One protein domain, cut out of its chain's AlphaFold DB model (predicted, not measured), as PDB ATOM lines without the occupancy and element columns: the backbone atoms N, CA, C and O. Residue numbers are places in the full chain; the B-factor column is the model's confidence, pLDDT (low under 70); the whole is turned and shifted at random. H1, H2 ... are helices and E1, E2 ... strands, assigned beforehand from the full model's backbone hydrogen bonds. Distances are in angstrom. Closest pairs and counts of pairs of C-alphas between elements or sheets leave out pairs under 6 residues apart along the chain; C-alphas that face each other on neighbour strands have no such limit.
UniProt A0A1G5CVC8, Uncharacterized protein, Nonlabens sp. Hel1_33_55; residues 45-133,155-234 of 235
ATOM      1  N   GLU A  45      62.001  -9.717  14.828       85.38
ATOM      2  CA  GLU A  45      61.395  -8.494  15.371       85.38
ATOM      3  C   GLU A  45      59.955  -8.290  14.888       85.38
ATOM      4  O   GLU A  45      59.085  -7.873  15.657       85.38
ATOM      5  N   SER A  46      59.686  -8.560  13.609       87.75
ATOM      6  CA  SER A  46      58.335  -8.483  13.048       87.75
ATOM      7  C   SER A  46      57.407  -9.509  13.705       87.75
ATOM      8  O   SER A  46      56.316  -9.159  14.162       87.75
ATOM      9  N   ASN A  47      57.879 -10.752  13.846       90.81
ATOM     10  CA  ASN A  47      57.166 -11.811  14.557       90.81
ATOM     11  C   ASN A  47      56.907 -11.435  16.028       90.81
ATOM     12  O   ASN A  47      55.793 -11.572  16.528       90.81
ATOM     13  N   LEU A  48      57.909 -10.878  16.714       89.31
ATOM     14  CA  LEU A  48      57.783 -10.400  18.086       89.31
ATOM     15  C   LEU A  48      56.702  -9.316  18.208       89.31
ATOM     16  O   LEU A  48      55.855  -9.390  19.098       89.31
ATOM     17  N   LYS A  49      56.683  -8.333  17.300       87.31
ATOM     18  CA  LYS A  49      55.653  -7.279  17.272       87.31
ATOM     19  C   LYS A  49      54.253  -7.859  17.091       87.31
ATOM     20  O   LYS A  49      53.327  -7.419  17.776       87.31
ATOM     21  N   ASP A  50      54.103  -8.841  16.208       94.12
ATOM     22  CA  ASP A  50      52.826  -9.516  15.994       94.12
ATOM     23  C   ASP A  50      52.367 -10.259  17.257       94.12
ATOM     24  O   ASP A  50      51.263 -10.019  17.747       94.12
ATOM     25  N   LEU A  51      53.241 -11.051  17.884       93.00
ATOM     26  CA  LEU A  51      52.936 -11.752  19.136       93.00
ATOM     27  C   LEU A  51      52.553 -10.789  20.277       93.00
ATOM     28  O   LEU A  51      51.586 -11.033  21.007       93.00
ATOM     29  N   ILE A  52      53.255  -9.658  20.414       89.75
ATOM     30  CA  ILE A  52      52.926  -8.610  21.395       89.75
ATOM     31  C   ILE A  52      51.559  -7.973  21.088       89.75
ATOM     32  O   ILE A  52      50.789  -7.657  22.000       89.75
ATOM     33  N   SER A  53      51.222  -7.782  19.814       91.88
ATOM     34  CA  SER A  53      49.896  -7.307  19.416       91.88
ATOM     35  C   SER A  53      48.813  -8.329  19.775       91.88
ATOM     36  O   SER A  53      47.799  -7.977  20.387       91.88
ATOM     37  N   GLN A  54      49.056  -9.610  19.487       93.38
ATOM     38  CA  GLN A  54      48.134 -10.704  19.784       93.38
ATOM     39  C   GLN A  54      47.844 -10.823  21.286       93.38
ATOM     40  O   GLN A  54      46.675 -10.930  21.667       93.38
ATOM     41  N   ILE A  55      48.861 -10.754  22.157       89.75
ATOM     42  CA  ILE A  55      48.646 -10.882  23.609       89.75
ATOM     43  C   ILE A  55      47.823  -9.708  24.164       89.75
ATOM     44  O   ILE A  55      46.875  -9.917  24.928       89.75
ATOM     45  N   LYS A  56      48.100  -8.477  23.705       90.19
ATOM     46  CA  LYS A  56      47.330  -7.275  24.070       90.19
ATOM     47  C   LYS A  56      45.887  -7.358  23.573       90.19
ATOM     48  O   LYS A  56      44.956  -7.016  24.305       90.19
ATOM     49  N   MET A  57      45.683  -7.839  22.346       93.44
ATOM     50  CA  MET A  57      44.349  -8.024  21.777       93.44
ATOM     51  C   MET A  57      43.560  -9.103  22.524       93.44
ATOM     52  O   MET A  57      42.374  -8.912  22.797       93.44
ATOM     53  N   SER A  58      44.208 -10.208  22.903       91.88
ATOM     54  CA  SER A  58      43.582 -11.267  23.701       91.88
ATOM     55  C   SER A  58      43.066 -10.717  25.030       91.88
ATOM     56  O   SER A  58      41.904 -10.926  25.372       91.88
ATOM     57  N   GLU A  59      43.883  -9.933  25.738       91.81
ATOM     58  CA  GLU A  59      43.491  -9.300  27.004       91.81
ATOM     59  C   GLU A  59      42.345  -8.293  26.840       91.81
ATOM     60  O   GLU A  59      41.396  -8.269  27.634       91.81
ATOM     61  N   LYS A  60      42.382  -7.488  25.774       92.44
ATOM     62  CA  LYS A  60      41.293  -6.564  25.440       92.44
ATOM     63  C   LYS A  60      39.987  -7.317  25.177       92.44
ATOM     64  O   LYS A  60      38.939  -6.920  25.691       92.44
ATOM     65  N   ASN A  61      40.048  -8.405  24.411       93.31
ATOM     66  CA  ASN A  61      38.892  -9.242  24.099       93.31
ATOM     67  C   ASN A  61      38.325  -9.898  25.357       93.31
ATOM     68  O   ASN A  61      37.116  -9.839  25.571       93.31
ATOM     69  N   TYR A  62      39.183 -10.455  26.215       94.94
ATOM     70  CA  TYR A  62      38.787 -10.983  27.518       94.94
ATOM     71  C   TYR A  62      38.043  -9.928  28.347       94.94
ATOM     72  O   TYR A  62      36.894 -10.144  28.732       94.94
ATOM     73  N   THR A  63      38.643  -8.749  28.528       91.44
ATOM     74  CA  THR A  63      38.055  -7.654  29.317       91.44
ATOM     75  C   THR A  63      36.705  -7.200  28.755       91.44
ATOM     76  O   THR A  63      35.761  -6.945  29.505       91.44
ATOM     77  N   SER A  64      36.598  -7.085  27.428       93.50
ATOM     78  CA  SER A  64      35.355  -6.707  26.747       93.50
ATOM     79  C   SER A  64      34.263  -7.760  26.949       93.50
ATOM     80  O   SER A  64      33.152  -7.439  27.374       93.50
ATOM     81  N   ASN A  65      34.598  -9.032  26.724       94.56
ATOM     82  CA  ASN A  65      33.668 -10.149  26.863       94.56
ATOM     83  C   ASN A  65      33.203 -10.341  28.308       94.56
ATOM     84  O   ASN A  65      32.034 -10.652  28.533       94.56
ATOM     85  N   LEU A  66      34.090 -10.113  29.281       92.06
ATOM     86  CA  LEU A  66      33.747 -10.136  30.696       92.06
ATOM     87  C   LEU A  66      32.758  -9.012  31.037       92.06
ATOM     88  O   LEU A  66      31.728  -9.271  31.657       92.06
ATOM     89  N   LYS A  67      33.001  -7.778  30.574       89.50
ATOM     90  CA  LYS A  67      32.053  -6.661  30.755       89.50
ATOM     91  C   LYS A  67      30.693  -6.948  30.111       89.50
ATOM     92  O   LYS A  67      29.671  -6.682  30.732       89.50
ATOM     93  N   GLY A  68      30.682  -7.531  28.912       88.50
ATOM     94  CA  GLY A  68      29.467  -7.913  28.182       88.50
ATOM     95  C   GLY A  68      28.817  -9.225  28.640       88.50
ATOM     96  O   GLY A  68      27.912  -9.722  27.973       88.50
ATOM     97  N   SER A  69      29.287  -9.840  29.728       89.56
ATOM     98  CA  SER A  69      28.708 -11.078  30.268       89.56
ATOM     99  C   SER A  69      27.642 -10.845  31.342       89.56
ATOM    100  O   SER A  69      27.099 -11.816  31.848       89.56
ATOM    101  N   ASP A  70      27.376  -9.590  31.725       87.44
ATOM    102  CA  ASP A  70      26.528  -9.214  32.871       87.44
ATOM    103  C   ASP A  70      26.969  -9.783  34.228       87.44
ATOM    104  O   ASP A  70      26.275  -9.648  35.237       87.44
ATOM    105  N   PHE A  71      28.178 -10.332  34.300       90.06
ATOM    106  CA  PHE A  71      28.740 -10.942  35.497       90.06
ATOM    107  C   PHE A  71      28.751 -10.018  36.724       90.06
ATOM    108  O   PHE A  71      28.414 -10.445  37.825       90.06
ATOM    109  N   LYS A  72      29.026  -8.720  36.540       84.31
ATOM    110  CA  LYS A  72      28.974  -7.721  37.629       84.31
ATOM    111  C   LYS A  72      27.570  -7.495  38.195       84.31
ATOM    112  O   LYS A  72      27.423  -7.000  39.306       84.31
ATOM    113  N   ASN A  73      26.539  -7.817  37.420       86.50
ATOM    114  CA  ASN A  73      25.139  -7.634  37.782       86.50
ATOM    115  C   ASN A  73      24.488  -8.935  38.270       86.50
ATOM    116  O   ASN A  73      23.295  -8.923  38.575       86.50
ATOM    117  N   LEU A  74      25.244 -10.040  38.343       89.56
ATOM    118  CA  LEU A  74      24.722 -11.383  38.588       89.56
ATOM    119  C   LEU A  74      23.834 -11.444  39.839       89.56
ATOM    120  O   LEU A  74      22.708 -11.924  39.765       89.56
ATOM    121  N   LEU A  75      24.311 -10.896  40.957       87.94
ATOM    122  CA  LEU A  75      23.626 -10.943  42.253       87.94
ATOM    123  C   LEU A  75      22.684  -9.755  42.505       87.94
ATOM    124  O   LEU A  75      22.272  -9.523  43.640       87.94
ATOM    125  N   LYS A  76      22.323  -8.973  41.477       90.19
ATOM    126  CA  LYS A  76      21.352  -7.885  41.659       90.19
ATOM    127  C   LYS A  76      19.976  -8.460  42.031       90.19
ATOM    128  O   LYS A  76      19.480  -9.315  41.296       90.19
ATOM    129  N   PRO A  77      19.303  -7.941  43.077       90.38
ATOM    130  CA  PRO A  77      18.012  -8.462  43.535       90.38
ATOM    131  C   PRO A  77      16.954  -8.560  42.428       90.38
ATOM    132  O   PRO A  77      16.322  -9.595  42.271       90.38
ATOM    133  N   LEU A  78      16.810  -7.530  41.586       90.75
ATOM    134  CA  LEU A  78      15.877  -7.562  40.450       90.75
ATOM    135  C   LEU A  78      16.172  -8.691  39.453       90.75
ATOM    136  O   LEU A  78      15.247  -9.302  38.928       90.75
ATOM    137  N   ARG A  79      17.453  -8.975  39.194       91.75
ATOM    138  CA  ARG A  79      17.867 -10.044  38.281       91.75
ATOM    139  C   ARG A  79      17.538 -11.406  38.878       91.75
ATOM    140  O   ARG A  79      16.910 -12.214  38.210       91.75
ATOM    141  N   ILE A  80      17.917 -11.624  40.136       92.25
ATOM    142  CA  ILE A  80      17.649 -12.879  40.842       92.25
ATOM    143  C   ILE A  80      16.145 -13.127  40.990       92.25
ATOM    144  O   ILE A  80      15.687 -14.242  40.774       92.25
ATOM    145  N   LYS A  81      15.355 -12.079  41.247       91.00
ATOM    146  CA  LYS A  81      13.889 -12.168  41.297       91.00
ATOM    147  C   LYS A  81      13.287 -12.698  39.989       91.00
ATOM    148  O   LYS A  81      12.287 -13.403  40.030       91.00
ATOM    149  N   ASN A  82      13.896 -12.363  38.852       91.75
ATOM    150  CA  ASN A  82      13.452 -12.794  37.524       91.75
ATOM    151  C   ASN A  82      14.087 -14.124  37.072       91.75
ATOM    152  O   ASN A  82      13.670 -14.681  36.063       91.75
ATOM    153  N   ASP A  83      15.080 -14.633  37.802       93.06
ATOM    154  CA  ASP A  83      15.829 -15.861  37.519       93.06
ATOM    155  C   ASP A  83      15.768 -16.792  38.739       93.06
ATOM    156  O   ASP A  83      16.787 -17.155  39.324       93.06
ATOM    157  N   VAL A  84      14.541 -17.133  39.152       87.12
ATOM    158  CA  VAL A  84      14.247 -17.876  40.396       87.12
ATOM    159  C   VAL A  84      14.937 -19.240  40.434       87.12
ATOM    160  O   VAL A  84      15.399 -19.669  41.481       87.12
ATOM    161  N   GLN A  85      15.034 -19.913  39.285       90.19
ATOM    162  CA  GLN A  85      15.724 -21.202  39.147       90.19
ATOM    163  C   GLN A  85      17.227 -21.050  38.856       90.19
ATOM    164  O   GLN A  85      17.915 -22.036  38.602       90.19
ATOM    165  N   HIS A  86      17.736 -19.816  38.844       93.19
ATOM    166  CA  HIS A  86      19.136 -19.480  38.603       93.19
ATOM    167  C   HIS A  86      19.716 -20.027  37.284       93.19
ATOM    168  O   HIS A  86      20.933 -20.197  37.157       93.19
ATOM    169  N   ILE A  87      18.874 -20.300  36.282       94.44
ATOM    170  CA  ILE A  87      19.284 -20.862  34.989       94.44
ATOM    171  C   ILE A  87      20.205 -19.874  34.274       94.44
ATOM    172  O   ILE A  87      21.314 -20.226  33.862       94.44
ATOM    173  N   GLU A  88      19.781 -18.615  34.174       94.25
ATOM    174  CA  GLU A  88      20.564 -17.588  33.492       94.25
ATOM    175  C   GLU A  88      21.820 -17.231  34.295       94.25
ATOM    176  O   GLU A  88      22.885 -16.976  33.736       94.25
ATOM    177  N   SER A  89      21.731 -17.253  35.625       95.12
ATOM    178  CA  SER A  89      22.872 -17.078  36.525       95.12
ATOM    179  C   SER A  89      23.954 -18.119  36.274       95.12
ATOM    180  O   SER A  89      25.108 -17.757  36.055       95.12
ATOM    181  N   ASN A  90      23.580 -19.395  36.218       95.19
ATOM    182  CA  ASN A  90      24.512 -20.477  35.925       95.19
ATOM    183  C   ASN A  90      25.097 -20.370  34.510       95.19
ATOM    184  O   ASN A  90      26.296 -20.589  34.331       95.19
ATOM    185  N   ARG A  91      24.303 -19.944  33.516       95.94
ATOM    186  CA  ARG A  91      24.798 -19.687  32.153       95.94
ATOM    187  C   ARG A  91      25.879 -18.604  32.124       95.94
ATOM    188  O   ARG A  91      26.913 -18.788  31.479       95.94
ATOM    189  N   ILE A  92      25.669 -17.490  32.832       95.38
ATOM    190  CA  ILE A  92      26.667 -16.416  32.949       95.38
ATOM    191  C   ILE A  92      27.929 -16.927  33.648       95.38
ATOM    192  O   ILE A  92      29.027 -16.713  33.139       95.38
ATOM    193  N   LEU A  93      27.784 -17.632  34.774       95.56
ATOM    194  CA  LEU A  93      28.915 -18.194  35.519       95.56
ATOM    195  C   LEU A  93      29.764 -19.122  34.643       95.56
ATOM    196  O   LEU A  93      30.982 -18.965  34.596       95.56
ATOM    197  N   PHE A  94      29.130 -20.028  33.896       95.88
ATOM    198  CA  PHE A  94      29.814 -20.929  32.965       95.88
ATOM    199  C   PHE A  94      30.531 -20.178  31.831       95.88
ATOM    200  O   PHE A  94      31.671 -20.493  31.480       95.88
ATOM    201  N   LYS A  95      29.887 -19.146  31.269       95.94
ATOM    202  CA  LYS A  95      30.499 -18.293  30.241       95.94
ATOM    203  C   LYS A  95      31.760 -17.607  30.769       95.94
ATOM    204  O   LYS A  95      32.774 -17.592  30.076       95.94
ATOM    205  N   VAL A  96      31.709 -17.043  31.973       96.12
ATOM    206  CA  VAL A  96      32.850 -16.351  32.597       96.12
ATOM    207  C   VAL A  96      33.990 -17.321  32.904       96.12
ATOM    208  O   VAL A  96      35.142 -17.000  32.629       96.12
ATOM    209  N   ASP A  97      33.667 -18.520  33.389       95.94
ATOM    210  CA  ASP A  97      34.629 -19.606  33.618       95.94
ATOM    211  C   ASP A  97      35.391 -19.953  32.328       95.94
ATOM    212  O   ASP A  97      36.620 -19.945  32.283       95.94
ATOM    213  N   SER A  98      34.649 -20.126  31.230       95.69
ATOM    214  CA  SER A  98      35.216 -20.407  29.907       95.69
ATOM    215  C   SER A  98      36.099 -19.264  29.391       95.69
ATOM    216  O   SER A  98      37.129 -19.505  28.760       95.69
ATOM    217  N   LEU A  99      35.714 -18.006  29.646       95.38
ATOM    218  CA  LEU A  99      36.513 -16.833  29.274       95.38
ATOM    219  C   LEU A  99      37.839 -16.779  30.045       95.38
ATOM    220  O   LEU A  99      38.866 -16.471  29.437       95.38
ATOM    221  N   LEU A 100      37.821 -17.082  31.347       94.19
ATOM    222  CA  LEU A 100      39.015 -17.122  32.198       94.19
ATOM    223  C   LEU A 100      40.008 -18.185  31.723       94.19
ATOM    224  O   LEU A 100      41.178 -17.868  31.504       94.19
ATOM    225  N   GLU A 101      39.544 -19.417  31.512       93.56
ATOM    226  CA  GLU A 101      40.414 -20.518  31.081       93.56
ATOM    227  C   GLU A 101      40.986 -20.285  29.679       93.56
ATOM    228  O   GLU A 101      42.190 -20.448  29.457       93.56
ATOM    229  N   ASN A 102      40.167 -19.801  28.738       93.38
ATOM    230  CA  ASN A 102      40.635 -19.450  27.396       93.38
ATOM    231  C   ASN A 102      41.722 -18.365  27.452       93.38
ATOM    232  O   ASN A 102      42.784 -18.509  26.840       93.38
ATOM    233  N   GLN A 103      41.498 -17.308  28.237       93.12
ATOM    234  CA  GLN A 103      42.469 -16.226  28.361       93.12
ATOM    235  C   GLN A 103      43.767 -16.684  29.036       93.12
ATOM    236  O   GLN A 103      44.852 -16.295  28.596       93.12
ATOM    237  N   LYS A 104      43.684 -17.530  30.068       91.00
ATOM    238  CA  LYS A 104      44.852 -18.123  30.734       91.00
ATOM    239  C   LYS A 104      45.680 -18.963  29.763       91.00
ATOM    240  O   LYS A 104      46.895 -18.781  29.691       91.00
ATOM    241  N   SER A 105      45.025 -19.822  28.980       92.62
ATOM    242  CA  SER A 105      45.685 -20.653  27.968       92.62
ATOM    243  C   SER A 105      46.372 -19.802  26.896       92.62
ATOM    244  O   SER A 105      47.564 -19.976  26.651       92.62
ATOM    245  N   LYS A 106      45.661 -18.828  26.311       93.06
ATOM    246  CA  LYS A 106      46.217 -17.936  25.278       93.06
ATOM    247  C   LYS A 106      47.372 -17.084  25.784       93.06
ATOM    248  O   LYS A 106      48.379 -16.955  25.096       93.06
ATOM    249  N   THR A 107      47.249 -16.528  26.992       91.06
ATOM    250  CA  THR A 107      48.325 -15.735  27.610       91.06
ATOM    251  C   THR A 107      49.588 -16.576  27.735       91.06
ATOM    252  O   THR A 107      50.647 -16.120  27.323       91.06
ATOM    253  N   LYS A 108      49.467 -17.809  28.250       91.38
ATOM    254  CA  LYS A 108      50.595 -18.734  28.413       91.38
ATOM    255  C   LYS A 108      51.222 -19.121  27.073       91.38
ATOM    256  O   LYS A 108      52.443 -19.146  26.953       91.38
ATOM    257  N   GLU A 109      50.399 -19.443  26.078       95.31
ATOM    258  CA  GLU A 109      50.873 -19.820  24.746       95.31
ATOM    259  C   GLU A 109      51.659 -18.676  24.093       95.31
ATOM    260  O   GLU A 109      52.798 -18.869  23.665       95.31
ATOM    261  N   ILE A 110      51.074 -17.476  24.046       94.38
ATOM    262  CA  ILE A 110      51.682 -16.328  23.369       94.38
ATOM    263  C   ILE A 110      52.907 -15.833  24.141       94.38
ATOM    264  O   ILE A 110      53.926 -15.550  23.516       94.38
ATOM    265  N   SER A 111      52.867 -15.777  25.479       92.62
ATOM    266  CA  SER A 111      54.033 -15.359  26.268       92.62
ATOM    267  C   SER A 111      55.222 -16.293  26.071       92.62
ATOM    268  O   SER A 111      56.341 -15.823  25.897       92.62
ATOM    269  N   THR A 112      54.981 -17.606  26.009       94.62
ATOM    270  CA  THR A 112      56.030 -18.589  25.711       94.62
ATOM    271  C   THR A 112      56.661 -18.306  24.346       94.62
ATOM    272  O   THR A 112      57.882 -18.245  24.239       94.62
ATOM    273  N   LYS A 113      55.848 -18.051  23.309       94.94
ATOM    274  CA  LYS A 113      56.347 -17.695  21.967       94.94
ATOM    275  C   LYS A 113      57.116 -16.370  21.950       94.94
ATOM    276  O   LYS A 113      58.097 -16.259  21.217       94.94
ATOM    277  N   ILE A 114      56.696 -15.383  22.746       92.69
ATOM    278  CA  ILE A 114      57.400 -14.100  22.883       92.69
ATOM    279  C   ILE A 114      58.794 -14.326  23.466       92.69
ATOM    280  O   ILE A 114      59.767 -13.863  22.879       92.69
ATOM    281  N   PHE A 115      58.902 -15.051  24.583       91.50
ATOM    282  CA  PHE A 115      60.194 -15.271  25.233       91.50
ATOM    283  C   PHE A 115      61.138 -16.115  24.375       91.50
ATOM    284  O   PHE A 115      62.299 -15.754  24.254       91.50
ATOM    285  N   VAL A 116      60.629 -17.144  23.687       93.44
ATOM    286  CA  VAL A 116      61.428 -17.906  22.711       93.44
ATOM    287  C   VAL A 116      61.934 -16.999  21.586       93.44
ATOM    288  O   VAL A 116      63.115 -17.034  21.268       93.44
ATOM    289  N   THR A 117      61.074 -16.145  21.018       90.44
ATOM    290  CA  THR A 117      61.490 -15.197  19.967       90.44
ATOM    291  C   THR A 117      62.543 -14.208  20.479       90.44
ATOM    292  O   THR A 117      63.497 -13.918  19.767       90.44
ATOM    293  N   LEU A 118      62.399 -13.700  21.709       87.94
ATOM    294  CA  LEU A 118      63.381 -12.806  22.333       87.94
ATOM    295  C   LEU A 118      64.733 -13.493  22.550       87.94
ATOM    296  O   LEU A 118      65.766 -12.894  22.255       87.94
ATOM    297  N   ASP A 119      64.726 -14.738  23.029       86.62
ATOM    298  CA  ASP A 119      65.945 -15.520  23.234       86.62
ATOM    299  C   ASP A 119      66.645 -15.806  21.894       86.62
ATOM    300  O   ASP A 119      67.863 -15.693  21.818       86.62
ATOM    301  N   SER A 120      65.895 -16.063  20.814       86.69
ATOM    302  CA  SER A 120      66.466 -16.203  19.465       86.69
ATOM    303  C   SER A 120      67.085 -14.908  18.936       86.69
ATOM    304  O   SER A 120      68.116 -14.954  18.278       86.69
ATOM    305  N   ILE A 121      66.504 -13.736  19.227       80.56
ATOM    306  CA  ILE A 121      67.095 -12.449  18.813       80.56
ATOM    307  C   ILE A 121      68.424 -12.201  19.544       80.56
ATOM    308  O   ILE A 121      69.344 -11.632  18.960       80.56
ATOM    309  N   LYS A 122      68.550 -12.653  20.799       76.56
ATOM    310  CA  LYS A 122      69.770 -12.496  21.607       76.56
ATOM    311  C   LYS A 122      70.995 -13.188  20.995       76.56
ATOM    312  O   LYS A 122      72.121 -12.794  21.279       76.56
ATOM    313  N   GLU A 123      70.795 -14.205  20.161       77.31
ATOM    314  CA  GLU A 123      71.890 -14.915  19.489       77.31
ATOM    315  C   GLU A 123      72.617 -14.044  18.448       77.31
ATOM    316  O   GLU A 123      73.726 -14.382  18.035       77.31
ATOM    317  N   TYR A 124      72.035 -12.903  18.059       76.38
ATOM    318  CA  TYR A 124      72.607 -11.977  17.088       76.38
ATOM    319  C   TYR A 124      73.286 -10.789  17.783       76.38
ATOM    320  O   TYR A 124      72.632  -9.972  18.430       76.38
ATOM    321  N   GLU A 125      74.593 -10.621  17.556       67.94
ATOM    322  CA  GLU A 125      75.429  -9.547  18.138       67.94
ATOM    323  C   GLU A 125      74.985  -8.114  17.759       67.94
ATOM    324  O   GLU A 125      75.483  -7.128  18.301       67.94
ATOM    325  N   ILE A 126      74.033  -7.991  16.830       72.19
ATOM    326  CA  ILE A 126      73.498  -6.728  16.307       72.19
ATOM    327  C   ILE A 126      72.500  -6.088  17.291       72.19
ATOM    328  O   ILE A 126      72.292  -4.872  17.259       72.19
ATOM    329  N   VAL A 127      71.888  -6.875  18.183       71.19
ATOM    330  CA  VAL A 127      70.894  -6.390  19.150       71.19
ATOM    331  C   VAL A 127      71.489  -6.376  20.552       71.19
ATOM    332  O   VAL A 127      72.048  -7.361  21.021       71.19
ATOM    333  N   SER A 128      71.358  -5.250  21.257       77.94
ATOM    334  CA  SER A 128      71.930  -5.139  22.600       77.94
ATOM    335  C   SER A 128      71.120  -5.921  23.641       77.94
ATOM    336  O   SER A 128      69.889  -5.834  23.689       77.94
ATOM    337  N   ASP A 129      71.818  -6.580  24.568       76.31
ATOM    338  CA  ASP A 129      71.212  -7.238  25.735       76.31
ATOM    339  C   ASP A 129      70.297  -6.293  26.534       76.31
ATOM    340  O   ASP A 129      69.266  -6.703  27.068       76.31
ATOM    341  N   LEU A 130      70.649  -5.004  26.605       76.94
ATOM    342  CA  LEU A 130      69.842  -3.983  27.277       76.94
ATOM    343  C   LEU A 130      68.466  -3.806  26.621       76.94
ATOM    344  O   LEU A 130      67.465  -3.700  27.330       76.94
ATOM    345  N   GLN A 131      68.393  -3.799  25.287       74.38
ATOM    346  CA  GLN A 131      67.124  -3.694  24.559       74.38
ATOM    347  C   GLN A 131      66.259  -4.940  24.766       74.38
ATOM    348  O   GLN A 131      65.073  -4.812  25.071       74.38
ATOM    349  N   ILE A 132      66.856  -6.132  24.674       78.50
ATOM    350  CA  ILE A 132      66.154  -7.401  24.906       78.50
ATOM    351  C   ILE A 132      65.584  -7.460  26.323       78.50
ATOM    352  O   ILE A 132      64.398  -7.747  26.502       78.50
ATOM    353  N   ASN A 133      66.388  -7.111  27.330       80.06
ATOM    354  CA  ASN A 133      65.948  -7.096  28.724       80.06
ATOM    355  C   ASN A 133      64.841  -6.061  28.981       80.06
ATOM    356  O   ASN A 133      63.916  -6.342  29.742       80.06
ATOM    357  N   LEU A 155      38.302 -15.151  41.822       87.94
ATOM    358  CA  LEU A 155      37.788 -15.075  43.194       87.94
ATOM    359  C   LEU A 155      36.334 -14.595  43.229       87.94
ATOM    360  O   LEU A 155      35.503 -15.190  43.923       87.94
ATOM    361  N   ILE A 156      36.007 -13.561  42.449       88.12
ATOM    362  CA  ILE A 156      34.631 -13.072  42.295       88.12
ATOM    363  C   ILE A 156      33.757 -14.181  41.699       88.12
ATOM    364  O   ILE A 156      32.639 -14.398  42.168       88.12
ATOM    365  N   LEU A 157      34.260 -14.930  40.711       91.56
ATOM    366  CA  LEU A 157      33.517 -16.016  40.067       91.56
ATOM    367  C   LEU A 157      33.182 -17.124  41.056       91.56
ATOM    368  O   LEU A 157      32.023 -17.519  41.160       91.56
ATOM    369  N   ASN A 158      34.175 -17.592  41.804       89.81
ATOM    370  CA  ASN A 158      33.989 -18.641  42.799       89.81
ATOM    371  C   ASN A 158      33.035 -18.199  43.911       89.81
ATOM    372  O   ASN A 158      32.156 -18.961  44.312       89.81
ATOM    373  N   SER A 159      33.140 -16.944  44.349       87.62
ATOM    374  CA  SER A 159      32.233 -16.388  45.355       87.62
ATOM    375  C   SER A 159      30.800 -16.285  44.832       87.62
ATOM    376  O   SER A 159      29.858 -16.658  45.528       87.62
ATOM    377  N   ASN A 160      30.623 -15.856  43.581       90.31
ATOM    378  CA  ASN A 160      29.319 -15.818  42.928       90.31
ATOM    379  C   ASN A 160      28.724 -17.224  42.741       90.31
ATOM    380  O   ASN A 160      27.539 -17.406  43.011       90.31
ATOM    381  N   LYS A 161      29.527 -18.231  42.355       92.19
ATOM    382  CA  LYS A 161      29.102 -19.646  42.312       92.19
ATOM    383  C   LYS A 161      28.599 -20.100  43.689       92.19
ATOM    384  O   LYS A 161      27.490 -20.616  43.795       92.19
ATOM    385  N   ALA A 162      29.367 -19.835  44.748       89.19
ATOM    386  CA  ALA A 162      29.000 -20.188  46.121       89.19
ATOM    387  C   ALA A 162      27.767 -19.427  46.644       89.19
ATOM    388  O   ALA A 162      27.059 -19.928  47.520       89.19
ATOM    389  N   MET A 163      27.515 -18.214  46.144       89.81
ATOM    390  CA  MET A 163      26.327 -17.436  46.492       89.81
ATOM    391  C   MET A 163      25.079 -17.964  45.787       89.81
ATOM    392  O   MET A 163      24.054 -18.154  46.431       89.81
ATOM    393  N   ILE A 164      25.164 -18.237  44.482       91.88
ATOM    394  CA  ILE A 164      24.055 -18.828  43.725       91.88
ATOM    395  C   ILE A 164      23.699 -20.204  44.289       91.88
ATOM    396  O   ILE A 164      22.523 -20.481  44.485       91.88
ATOM    397  N   MET A 165      24.690 -21.030  44.635       90.12
ATOM    398  CA  MET A 165      24.452 -22.321  45.292       90.12
ATOM    399  C   MET A 165      23.708 -22.162  46.625       90.12
ATOM    400  O   MET A 165      22.754 -22.888  46.882       90.12
ATOM    401  N   PHE A 166      24.089 -21.163  47.427       89.12
ATOM    402  CA  PHE A 166      23.428 -20.867  48.697       89.12
ATOM    403  C   PHE A 166      21.969 -20.440  48.526       89.12
ATOM    404  O   PHE A 166      21.093 -20.931  49.236       89.12
ATOM    405  N   LEU A 167      21.698 -19.572  47.549       89.31
ATOM    406  CA  LEU A 167      20.338 -19.148  47.212       89.31
ATOM    407  C   LEU A 167      19.502 -20.297  46.620       89.31
ATOM    408  O   LEU A 167      18.298 -20.341  46.829       89.31
ATOM    409  N   ASN A 168      20.128 -21.256  45.936       86.06
ATOM    410  CA  ASN A 168      19.440 -22.371  45.281       86.06
ATOM    411  C   ASN A 168      19.032 -23.523  46.226       86.06
ATOM    412  O   ASN A 168      18.585 -24.564  45.749       86.06
ATOM    413  N   GLY A 169      19.196 -23.388  47.546       79.56
ATOM    414  CA  GLY A 169      18.700 -24.415  48.471       79.56
ATOM    415  C   GLY A 169      19.361 -24.499  49.843       79.56
ATOM    416  O   GLY A 169      18.905 -25.287  50.664       79.56
ATOM    417  N   GLU A 170      20.406 -23.715  50.129       82.88
ATOM    418  CA  GLU A 170      20.988 -23.679  51.483       82.88
ATOM    419  C   GLU A 170      20.218 -22.733  52.415       82.88
ATOM    420  O   GLU A 170      20.325 -22.856  53.637       82.88
ATOM    421  N   CYS A 171      19.448 -21.786  51.867       85.12
ATOM    422  CA  CYS A 171      18.585 -20.930  52.665       85.12
ATOM    423  C   CYS A 171      17.350 -20.398  51.936       85.12
ATOM    424  O   CYS A 171      17.438 -19.903  50.813       85.12
ATOM    425  N   ASP A 172      16.230 -20.364  52.658       88.38
ATOM    426  CA  ASP A 172      15.028 -19.652  52.248       88.38
ATOM    427  C   ASP A 172      15.243 -18.135  52.252       88.38
ATOM    428  O   ASP A 172      15.641 -17.514  53.249       88.38
ATOM    429  N   TYR A 173      14.914 -17.520  51.122       91.31
ATOM    430  CA  TYR A 173      14.943 -16.080  50.949       91.31
ATOM    431  C   TYR A 173      13.750 -15.612  50.118       91.31
ATOM    432  O   TYR A 173      13.157 -16.357  49.339       91.31
ATOM    433  N   LYS A 174      13.424 -14.332  50.259       91.56
ATOM    434  CA  LYS A 174      12.512 -13.609  49.375       91.56
ATOM    435  C   LYS A 174      13.142 -12.290  48.960       91.56
ATOM    436  O   LYS A 174      14.051 -11.788  49.620       91.56
ATOM    437  N   ILE A 175      12.654 -11.723  47.861       91.25
ATOM    438  CA  ILE A 175      13.096 -10.411  47.387       91.25
ATOM    439  C   ILE A 175      11.950  -9.415  47.510       91.25
ATOM    440  O   ILE A 175      10.986  -9.457  46.743       91.25
ATOM    441  N   GLU A 176      12.087  -8.488  48.455       91.50
ATOM    442  CA  GLU A 176      11.128  -7.416  48.734       91.50
ATOM    443  C   GLU A 176      11.838  -6.069  48.653       91.50
ATOM    444  O   GLU A 176      12.985  -5.950  49.070       91.50
ATOM    445  N   ASN A 177      11.190  -5.058  48.064       90.12
ATOM    446  CA  ASN A 177      11.765  -3.715  47.897       90.12
ATOM    447  C   ASN A 177      13.194  -3.715  47.309       90.12
ATOM    448  O   ASN A 177      14.041  -2.918  47.701       90.12
ATOM    449  N   ASN A 178      13.464  -4.622  46.359       88.06
ATOM    450  CA  ASN A 178      14.785  -4.847  45.756       88.06
ATOM    451  C   ASN A 178      15.889  -5.201  46.765       88.06
ATOM    452  O   ASN A 178      17.043  -4.828  46.567       88.06
ATOM    453  N   GLN A 179      15.557  -5.942  47.820       89.38
ATOM    454  CA  GLN A 179      16.497  -6.426  48.830       89.38
ATOM    455  C   GLN A 179      16.276  -7.914  49.107       89.38
ATOM    456  O   GLN A 179      15.152  -8.406  49.016       89.38
ATOM    457  N   PHE A 180      17.353  -8.628  49.443       90.19
ATOM    458  CA  PHE A 180      17.267 -10.005  49.928       90.19
ATOM    459  C   PHE A 180      16.792 -10.001  51.380       90.19
ATOM    460  O   PHE A 180      17.437  -9.405  52.242       90.19
ATOM    461  N   ILE A 181      15.690 -10.691  51.645       91.81
ATOM    462  CA  ILE A 181      15.172 -10.938  52.986       91.81
ATOM    463  C   ILE A 181      15.309 -12.433  53.252       91.81
ATOM    464  O   ILE A 181      14.698 -13.243  52.558       91.81
ATOM    465  N   PHE A 182      16.121 -12.795  54.239       93.00
ATOM    466  CA  PHE A 182      16.355 -14.189  54.613       93.00
ATOM    467  C   PHE A 182      15.411 -14.618  55.731       93.00
ATOM    468  O   PHE A 182      15.078 -13.818  56.605       93.00
ATOM    469  N   ALA A 183      15.012 -15.890  55.724       88.00
ATOM    470  CA  ALA A 183      14.104 -16.436  56.731       88.00
ATOM    471  C   ALA A 183      14.703 -16.462  58.151       88.00
ATOM    472  O   ALA A 183      13.962 -16.461  59.131       88.00
ATOM    473  N   ASN A 184      16.036 -16.478  58.282       91.50
ATOM    474  CA  ASN A 184      16.713 -16.468  59.575       91.50
ATOM    475  C   ASN A 184      18.023 -15.654  59.565       91.50
ATOM    476  O   ASN A 184      18.625 -15.378  58.524       91.50
ATOM    477  N   GLU A 185      18.483 -15.290  60.765       90.88
ATOM    478  CA  GLU A 185      19.682 -14.468  60.971       90.88
ATOM    479  C   GLU A 185      20.979 -15.194  60.570       90.88
ATOM    480  O   GLU A 185      21.947 -14.560  60.147       90.88
ATOM    481  N   ALA A 186      21.026 -16.525  60.684       90.75
ATOM    482  CA  ALA A 186      22.196 -17.303  60.280       90.75
ATOM    483  C   ALA A 186      22.447 -17.171  58.770       90.75
ATOM    484  O   ALA A 186      23.576 -16.922  58.350       90.75
ATOM    485  N   CYS A 187      21.389 -17.228  57.965       91.62
ATOM    486  CA  CYS A 187      21.462 -17.034  56.528       91.62
ATOM    487  C   CYS A 187      21.876 -15.623  56.131       91.62
ATOM    488  O   CYS A 187      22.739 -15.458  55.270       91.62
ATOM    489  N   LEU A 188      21.306 -14.607  56.785       91.06
ATOM    490  CA  LEU A 188      21.703 -13.220  56.562       91.06
ATOM    491  C   LEU A 188      23.197 -13.024  56.858       91.06
ATOM    492  O   LEU A 188      23.912 -12.407  56.069       91.06
ATOM    493  N   ARG A 189      23.690 -13.591  57.968       89.44
ATOM    494  CA  ARG A 189      25.116 -13.554  58.321       89.44
ATOM    495  C   ARG A 189      25.981 -14.240  57.268       89.44
ATOM    496  O   ARG A 189      26.963 -13.646  56.835       89.44
ATOM    497  N   GLN A 190      25.611 -15.438  56.816       87.81
ATOM    498  CA  GLN A 190      26.359 -16.170  55.787       87.81
ATOM    499  C   GLN A 190      26.393 -15.427  54.445       87.81
ATOM    500  O   GLN A 190      27.454 -15.295  53.833       87.81
ATOM    501  N   PHE A 191      25.257 -14.874  54.016       89.06
ATOM    502  CA  PHE A 191      25.174 -14.049  52.815       89.06
ATOM    503  C   PHE A 191      26.090 -12.818  52.910       89.06
ATOM    504  O   PHE A 191      26.871 -12.535  51.999       89.06
ATOM    505  N   ASN A 192      26.059 -12.117  54.047       87.25
ATOM    506  CA  ASN A 192      26.908 -10.951  54.286       87.25
ATOM    507  C   ASN A 192      28.398 -11.313  54.337       87.25
ATOM    508  O   ASN A 192      29.206 -10.593  53.755       87.25
ATOM    509  N   LEU A 193      28.769 -12.435  54.961       86.19
ATOM    510  CA  LEU A 193      30.154 -12.919  55.007       86.19
ATOM    511  C   LEU A 193      30.705 -13.216  53.606       86.19
ATOM    512  O   LEU A 193      31.815 -12.788  53.273       86.19
ATOM    513  N   LYS A 194      29.919 -13.894  52.760       83.62
ATOM    514  CA  LYS A 194      30.292 -14.171  51.364       83.62
ATOM    515  C   LYS A 194      30.472 -12.868  50.567       83.62
ATOM    516  O   LYS A 194      31.484 -12.708  49.889       83.62
ATOM    517  N   ASN A 195      29.568 -11.894  50.719       81.81
ATOM    518  CA  ASN A 195      29.697 -10.577  50.075       81.81
ATOM    519  C   ASN A 195      30.900  -9.763  50.583       81.81
ATOM    520  O   ASN A 195      31.613  -9.149  49.791       81.81
ATOM    521  N   MET A 196      31.155  -9.755  51.893       84.69
ATOM    522  CA  MET A 196      32.314  -9.063  52.467       84.69
ATOM    523  C   MET A 196      33.632  -9.654  51.964       84.69
ATOM    524  O   MET A 196      34.560  -8.900  51.676       84.69
ATOM    525  N   SER A 197      33.700 -10.977  51.802       80.00
ATOM    526  CA  SER A 197      34.887 -11.662  51.274       80.00
ATOM    527  C   SER A 197      35.224 -11.204  49.850       80.00
ATOM    528  O   SER A 197      36.391 -10.948  49.553       80.00
ATOM    529  N   ILE A 198      34.209 -11.010  48.997       79.00
ATOM    530  CA  ILE A 198      34.373 -10.439  47.649       79.00
ATOM    531  C   ILE A 198      34.951  -9.023  47.731       79.00
ATOM    532  O   ILE A 198      35.965  -8.727  47.099       79.00
ATOM    533  N   ASN A 199      34.341  -8.154  48.543       80.94
ATOM    534  CA  ASN A 199      34.784  -6.765  48.684       80.94
ATOM    535  C   ASN A 199      36.230  -6.673  49.192       80.94
ATOM    536  O   ASN A 199      37.014  -5.858  48.704       80.94
ATOM    537  N   PHE A 200      36.606  -7.524  50.149       83.62
ATOM    538  CA  PHE A 200      37.973  -7.581  50.656       83.62
ATOM    539  C   PHE A 200      38.963  -8.048  49.581       83.62
ATOM    540  O   PHE A 200      40.017  -7.433  49.420       83.62
ATOM    541  N   ALA A 201      38.616  -9.079  48.804       76.50
ATOM    542  CA  ALA A 201      39.439  -9.547  47.690       76.50
ATOM    543  C   ALA A 201      39.644  -8.454  46.624       76.50
ATOM    544  O   ALA A 201      40.769  -8.250  46.155       76.50
ATOM    545  N   GLU A 202      38.594  -7.696  46.289       79.44
ATOM    546  CA  GLU A 202      38.702  -6.546  45.387       79.44
ATOM    547  C   GLU A 202      39.653  -5.473  45.921       79.44
ATOM    548  O   GLU A 202      40.500  -4.973  45.179       79.44
ATOM    549  N   LEU A 203      39.509  -5.094  47.195       82.25
ATOM    550  CA  LEU A 203      40.348  -4.074  47.822       82.25
ATOM    551  C   LEU A 203      41.812  -4.513  47.884       82.25
ATOM    552  O   LEU A 203      42.696  -3.732  47.527       82.25
ATOM    553  N   LYS A 204      42.062  -5.767  48.272       81.62
ATOM    554  CA  LYS A 204      43.400  -6.360  48.307       81.62
ATOM    555  C   LYS A 204      44.051  -6.336  46.924       81.62
ATOM    556  O   LYS A 204      45.137  -5.787  46.779       81.62
ATOM    557  N   THR A 205      43.360  -6.823  45.894       76.88
ATOM    558  CA  THR A 205      43.901  -6.847  44.524       76.88
ATOM    559  C   THR A 205      44.165  -5.431  44.001       76.88
ATOM    560  O   THR A 205      45.228  -5.158  43.445       76.88
ATOM    561  N   LYS A 206      43.233  -4.486  44.212       80.75
ATOM    562  CA  LYS A 206      43.434  -3.071  43.845       80.75
ATOM    563  C   LYS A 206      44.671  -2.492  44.540       80.75
ATOM    564  O   LYS A 206      45.446  -1.784  43.901       80.75
ATOM    565  N   SER A 207      44.868  -2.807  45.820       84.25
ATOM    566  CA  SER A 207      46.048  -2.397  46.586       84.25
ATOM    567  C   SER A 207      47.339  -2.992  46.012       84.25
ATOM    568  O   SER A 207      48.286  -2.248  45.770       84.25
ATOM    569  N   GLU A 208      47.362  -4.286  45.693       80.38
ATOM    570  CA  GLU A 208      48.524  -4.973  45.110       80.38
ATOM    571  C   GLU A 208      48.891  -4.452  43.714       80.38
ATOM    572  O   GLU A 208      50.071  -4.316  43.392       80.38
ATOM    573  N   ILE A 209      47.894  -4.139  42.879       76.88
ATOM    574  CA  ILE A 209      48.108  -3.522  41.563       76.88
ATOM    575  C   ILE A 209      48.657  -2.102  41.721       76.88
ATOM    576  O   ILE A 209      49.578  -1.716  41.004       76.88
ATOM    577  N   ASN A 210      48.109  -1.314  42.648       78.62
ATOM    578  CA  ASN A 210      48.578   0.049  42.889       78.62
ATOM    579  C   ASN A 210      50.003   0.063  43.454       78.62
ATOM    580  O   ASN A 210      50.831   0.823  42.963       78.62
ATOM    581  N   SER A 211      50.304  -0.807  44.421       81.38
ATOM    582  CA  SER A 211      51.653  -0.959  44.971       81.38
ATOM    583  C   SER A 211      52.659  -1.335  43.884       81.38
ATOM    584  O   SER A 211      53.735  -0.744  43.834       81.38
ATOM    585  N   GLN A 212      52.288  -2.234  42.966       76.50
ATOM    586  CA  GLN A 212      53.129  -2.581  41.823       76.50
ATOM    587  C   GLN A 212      53.409  -1.363  40.938       76.50
ATOM    588  O   GLN A 212      54.565  -1.040  40.703       76.50
ATOM    589  N   LYS A 213      52.366  -0.632  40.521       76.00
ATOM    590  CA  LYS A 213      52.529   0.581  39.704       76.00
ATOM    591  C   LYS A 213      53.454   1.598  40.369       76.00
ATOM    592  O   LYS A 213      54.266   2.217  39.690       76.00
ATOM    593  N   THR A 214      53.335   1.778  41.686       77.81
ATOM    594  CA  THR A 214      54.219   2.664  42.452       77.81
ATOM    595  C   THR A 214      55.663   2.165  42.455       77.81
ATOM    596  O   THR A 214      56.565   2.971  42.239       77.81
ATOM    597  N   ASN A 215      55.892   0.866  42.656       76.50
ATOM    598  CA  ASN A 215      57.232   0.278  42.603       76.50
ATOM    599  C   ASN A 215      57.860   0.442  41.213       76.50
ATOM    600  O   ASN A 215      59.018   0.841  41.113       76.50
ATOM    601  N   ASP A 216      57.086   0.215  40.150       72.81
ATOM    602  CA  ASP A 216      57.545   0.357  38.767       72.81
ATOM    603  C   ASP A 216      57.925   1.818  38.461       72.81
ATOM    604  O   ASP A 216      58.993   2.090  37.914       72.81
ATOM    605  N   LEU A 217      57.099   2.782  38.891       73.00
ATOM    606  CA  LEU A 217      57.397   4.219  38.806       73.00
ATOM    607  C   LEU A 217      58.690   4.581  39.550       73.00
ATOM    608  O   LEU A 217      59.514   5.332  39.033       73.00
ATOM    609  N   GLN A 218      58.891   4.047  40.756       74.19
ATOM    610  CA  GLN A 218      60.115   4.277  41.524       74.19
ATOM    611  C   GLN A 218      61.349   3.686  40.834       74.19
ATOM    612  O   GLN A 218      62.412   4.306  40.867       74.19
ATOM    613  N   LEU A 219      61.217   2.516  40.202       75.25
ATOM    614  CA  LEU A 219      62.294   1.893  39.437       75.25
ATOM    615  C   LEU A 219      62.679   2.763  38.231       75.25
ATOM    616  O   LEU A 219      63.850   3.091  38.067       75.25
ATOM    617  N   GLN A 220      61.690   3.236  37.465       72.12
ATOM    618  CA  GLN A 220      61.905   4.131  36.322       72.12
ATOM    619  C   GLN A 220      62.573   5.449  36.732       72.12
ATOM    620  O   GLN A 220      63.482   5.923  36.049       72.12
ATOM    621  N   ILE A 221      62.166   6.032  37.866       73.25
ATOM    622  CA  ILE A 221      62.798   7.241  38.411       73.25
ATOM    623  C   ILE A 221      64.269   6.976  38.753       73.25
ATOM    624  O   ILE A 221      65.125   7.784  38.393       73.25
ATOM    625  N   LYS A 222      64.578   5.849  39.408       74.19
ATOM    626  CA  LYS A 222      65.961   5.474  39.746       74.19
ATOM    627  C   LYS A 222      66.813   5.272  38.497       74.19
ATOM    628  O   LYS A 222      67.908   5.820  38.420       74.19
ATOM    629  N   GLU A 223      66.306   4.544  37.505       74.56
ATOM    630  CA  GLU A 223      67.011   4.329  36.240       74.56
ATOM    631  C   GLU A 223      67.265   5.644  35.495       74.56
ATOM    632  O   GLU A 223      68.359   5.858  34.972       74.56
ATOM    633  N   PHE A 224      66.283   6.549  35.469       71.81
ATOM    634  CA  PHE A 224      66.434   7.870  34.864       71.81
ATOM    635  C   PHE A 224      67.500   8.711  35.580       71.81
ATOM    636  O   PHE A 224      68.363   9.302  34.929       71.81
ATOM    637  N   GLN A 225      67.483   8.731  36.916       76.00
ATOM    638  CA  GLN A 225      68.496   9.421  37.719       76.00
ATOM    639  C   GLN A 225      69.897   8.867  37.440       76.00
ATOM    640  O   GLN A 225      70.809   9.638  37.161       76.00
ATOM    641  N   GLN A 226      70.047   7.544  37.424       74.12
ATOM    642  CA  GLN A 226      71.327   6.873  37.211       74.12
ATOM    643  C   GLN A 226      71.893   7.115  35.801       74.12
ATOM    644  O   GLN A 226      73.097   7.322  35.646       74.12
ATOM    645  N   ARG A 227      71.035   7.169  34.768       69.94
ATOM    646  CA  ARG A 227      71.443   7.575  33.409       69.94
ATOM    647  C   ARG A 227      71.990   9.003  33.388       69.94
ATOM    648  O   ARG A 227      73.020   9.232  32.764       69.94
ATOM    649  N   ASN A 228      71.350   9.937  34.092       67.88
ATOM    650  CA  ASN A 228      71.783  11.337  34.124       67.88
ATOM    651  C   ASN A 228      73.070  11.545  34.937       67.88
ATOM    652  O   ASN A 228      73.913  12.343  34.537       67.88
ATOM    653  N   SER A 229      73.263  10.801  36.030       68.81
ATOM    654  CA  SER A 229      74.519  10.810  36.798       68.81
ATOM    655  C   SER A 229      75.706  10.346  35.946       68.81
ATOM    656  O   SER A 229      76.733  11.011  35.897       68.81
ATOM    657  N   ASN A 230      75.529   9.265  35.180       63.53
ATOM    658  CA  ASN A 230      76.576   8.711  34.314       63.53
ATOM    659  C   ASN A 230      76.947   9.609  33.116       63.53
ATOM    660  O   ASN A 230      78.001   9.407  32.510       63.53
ATOM    661  N   ILE A 231      76.081  10.555  32.736       56.72
ATOM    662  CA  ILE A 231      76.369  11.562  31.702       56.72
ATOM    663  C   ILE A 231      77.238  12.685  32.286       56.72
ATOM    664  O   ILE A 231      78.164  13.150  31.624       56.72
ATOM    665  N   LEU A 232      76.979  13.082  33.535       52.62
ATOM    666  CA  LEU A 232      77.726  14.139  34.222       52.62
ATOM    667  C   LEU A 232      79.154  13.712  34.591       52.62
ATOM    668  O   LEU A 232      80.057  14.524  34.461       52.62
ATOM    669  N   ASP A 233      79.382  12.446  34.948       50.31
ATOM    670  CA  ASP A 233      80.728  11.938  35.280       50.31
ATOM    671  C   ASP A 233      81.638  11.717  34.051       50.31
ATOM    672  O   ASP A 233      82.825  11.421  34.192       50.31
ATOM    673  N   LYS A 234      81.092  11.829  32.832       48.56
ATOM    674  CA  LYS A 234      81.827  11.687  31.560       48.56
ATOM    675  C   LYS A 234      82.051  13.016  30.823       48.56
ATOM    676  O   LYS A 234      82.577  12.988  29.709       48.56
TER     677      LYS A 234
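This is residues 45 to 133 and 155 to 234 of the 235 residues of an uncharacterized protein of Nonlabens sp. Hel1_33_55 (UniProt A0A1G5CVC8). The model is a long, open fork: H1 and H3 lie side by side as one prong, the very long H6 makes the other, and the prongs are joined near one end by H5, which packs between H3 and H6. At that same end sit the small E1 E2 hairpin and the short H2, while residues 203 to 234, of which 203 to 232 belong to H6, stick out free and H4 sits by the far end of H3. The printed part has 169 residues, with six named helices and two named strands in the order H1 H2 H3 H4 H5 E1 E2 H6; the class is mostly helix, and the sheet E1 - E2 is antiparallel. The whole is extended, a rod spanning 77 by 35 by 21 A, with a radius of gyration of the C-alphas of 23.8 A.

Start at H1, residues 45 to 67, which touches the hub H3, residues 87 to 122, at a shallow tilt of 14 degrees, opposite ways; their closest C-alphas, Leu 48 and Ile 114, are 6.1 A apart. Between them in the chain, H2, residues 77 to 82, is close to H3 but not clearly touching, with the closest C-alphas, Ile 80 and Ser 89, 8.0 A apart. H4, residues 129 to 133, touches H3 at its residues 118 to 122 alone, closest at the C-alphas of Leu 118 and Ile 132, 6.6 A. Past the cut, H5, residues 155 to 170, touches residues 89 to 97 of H3 alone, at a shallow tilt of 19 degrees, opposite ways; the closest C-alphas, Leu 93 and Leu 157, are 6.8 A apart. E1, residues 173 to 176, and E2, residues 179 to 182, form a hairpin, with N 174 and O 181 at 2.8 A and N 179 and O 176 at 2.9 A, within hydrogen-bond range. The closest C-alphas of H2 and E1, Lys 81 and Ile 175, are 6.4 A apart. H6, residues 185 to 232, touches H5 with its residues 191 to 201 alone, at a shallow tilt of 2 degrees, opposite ways, closest at the C-alphas of Ile 156 and Ile 198, 6.0 A. H6 is apart from H1 and H3. Every O i to N i+4 pair is within hydrogen-bond range in H1, H2, H3, H4 and H6, and 11 of 12 are in H5.

Find C-alpha 45 at (61.395, -8.494, 15.371), where H1 begins its 33.2 A. H3 starts at C-alpha 87, (19.284, -20.862, 34.989), and runs 52.9 A; H5 measures 20.6 A. H6 runs 70.0 A to C-alpha 232 at (77.726, 14.139, 34.222).

The two C-alphas farthest apart, those of Ala 183 and Lys 234, are 77.5 A apart. Residues 134 to 154 are not printed, and C-alphas 133 and 155 are 32.7 A apart across this cut. Of the links that are printed whole, those from H1 to H2 and from H3 to H4 are short and the others are tight. The mean pLDDT of the printed part is 85.8; look for values under 70 at residue 125 and residues 227 to 234.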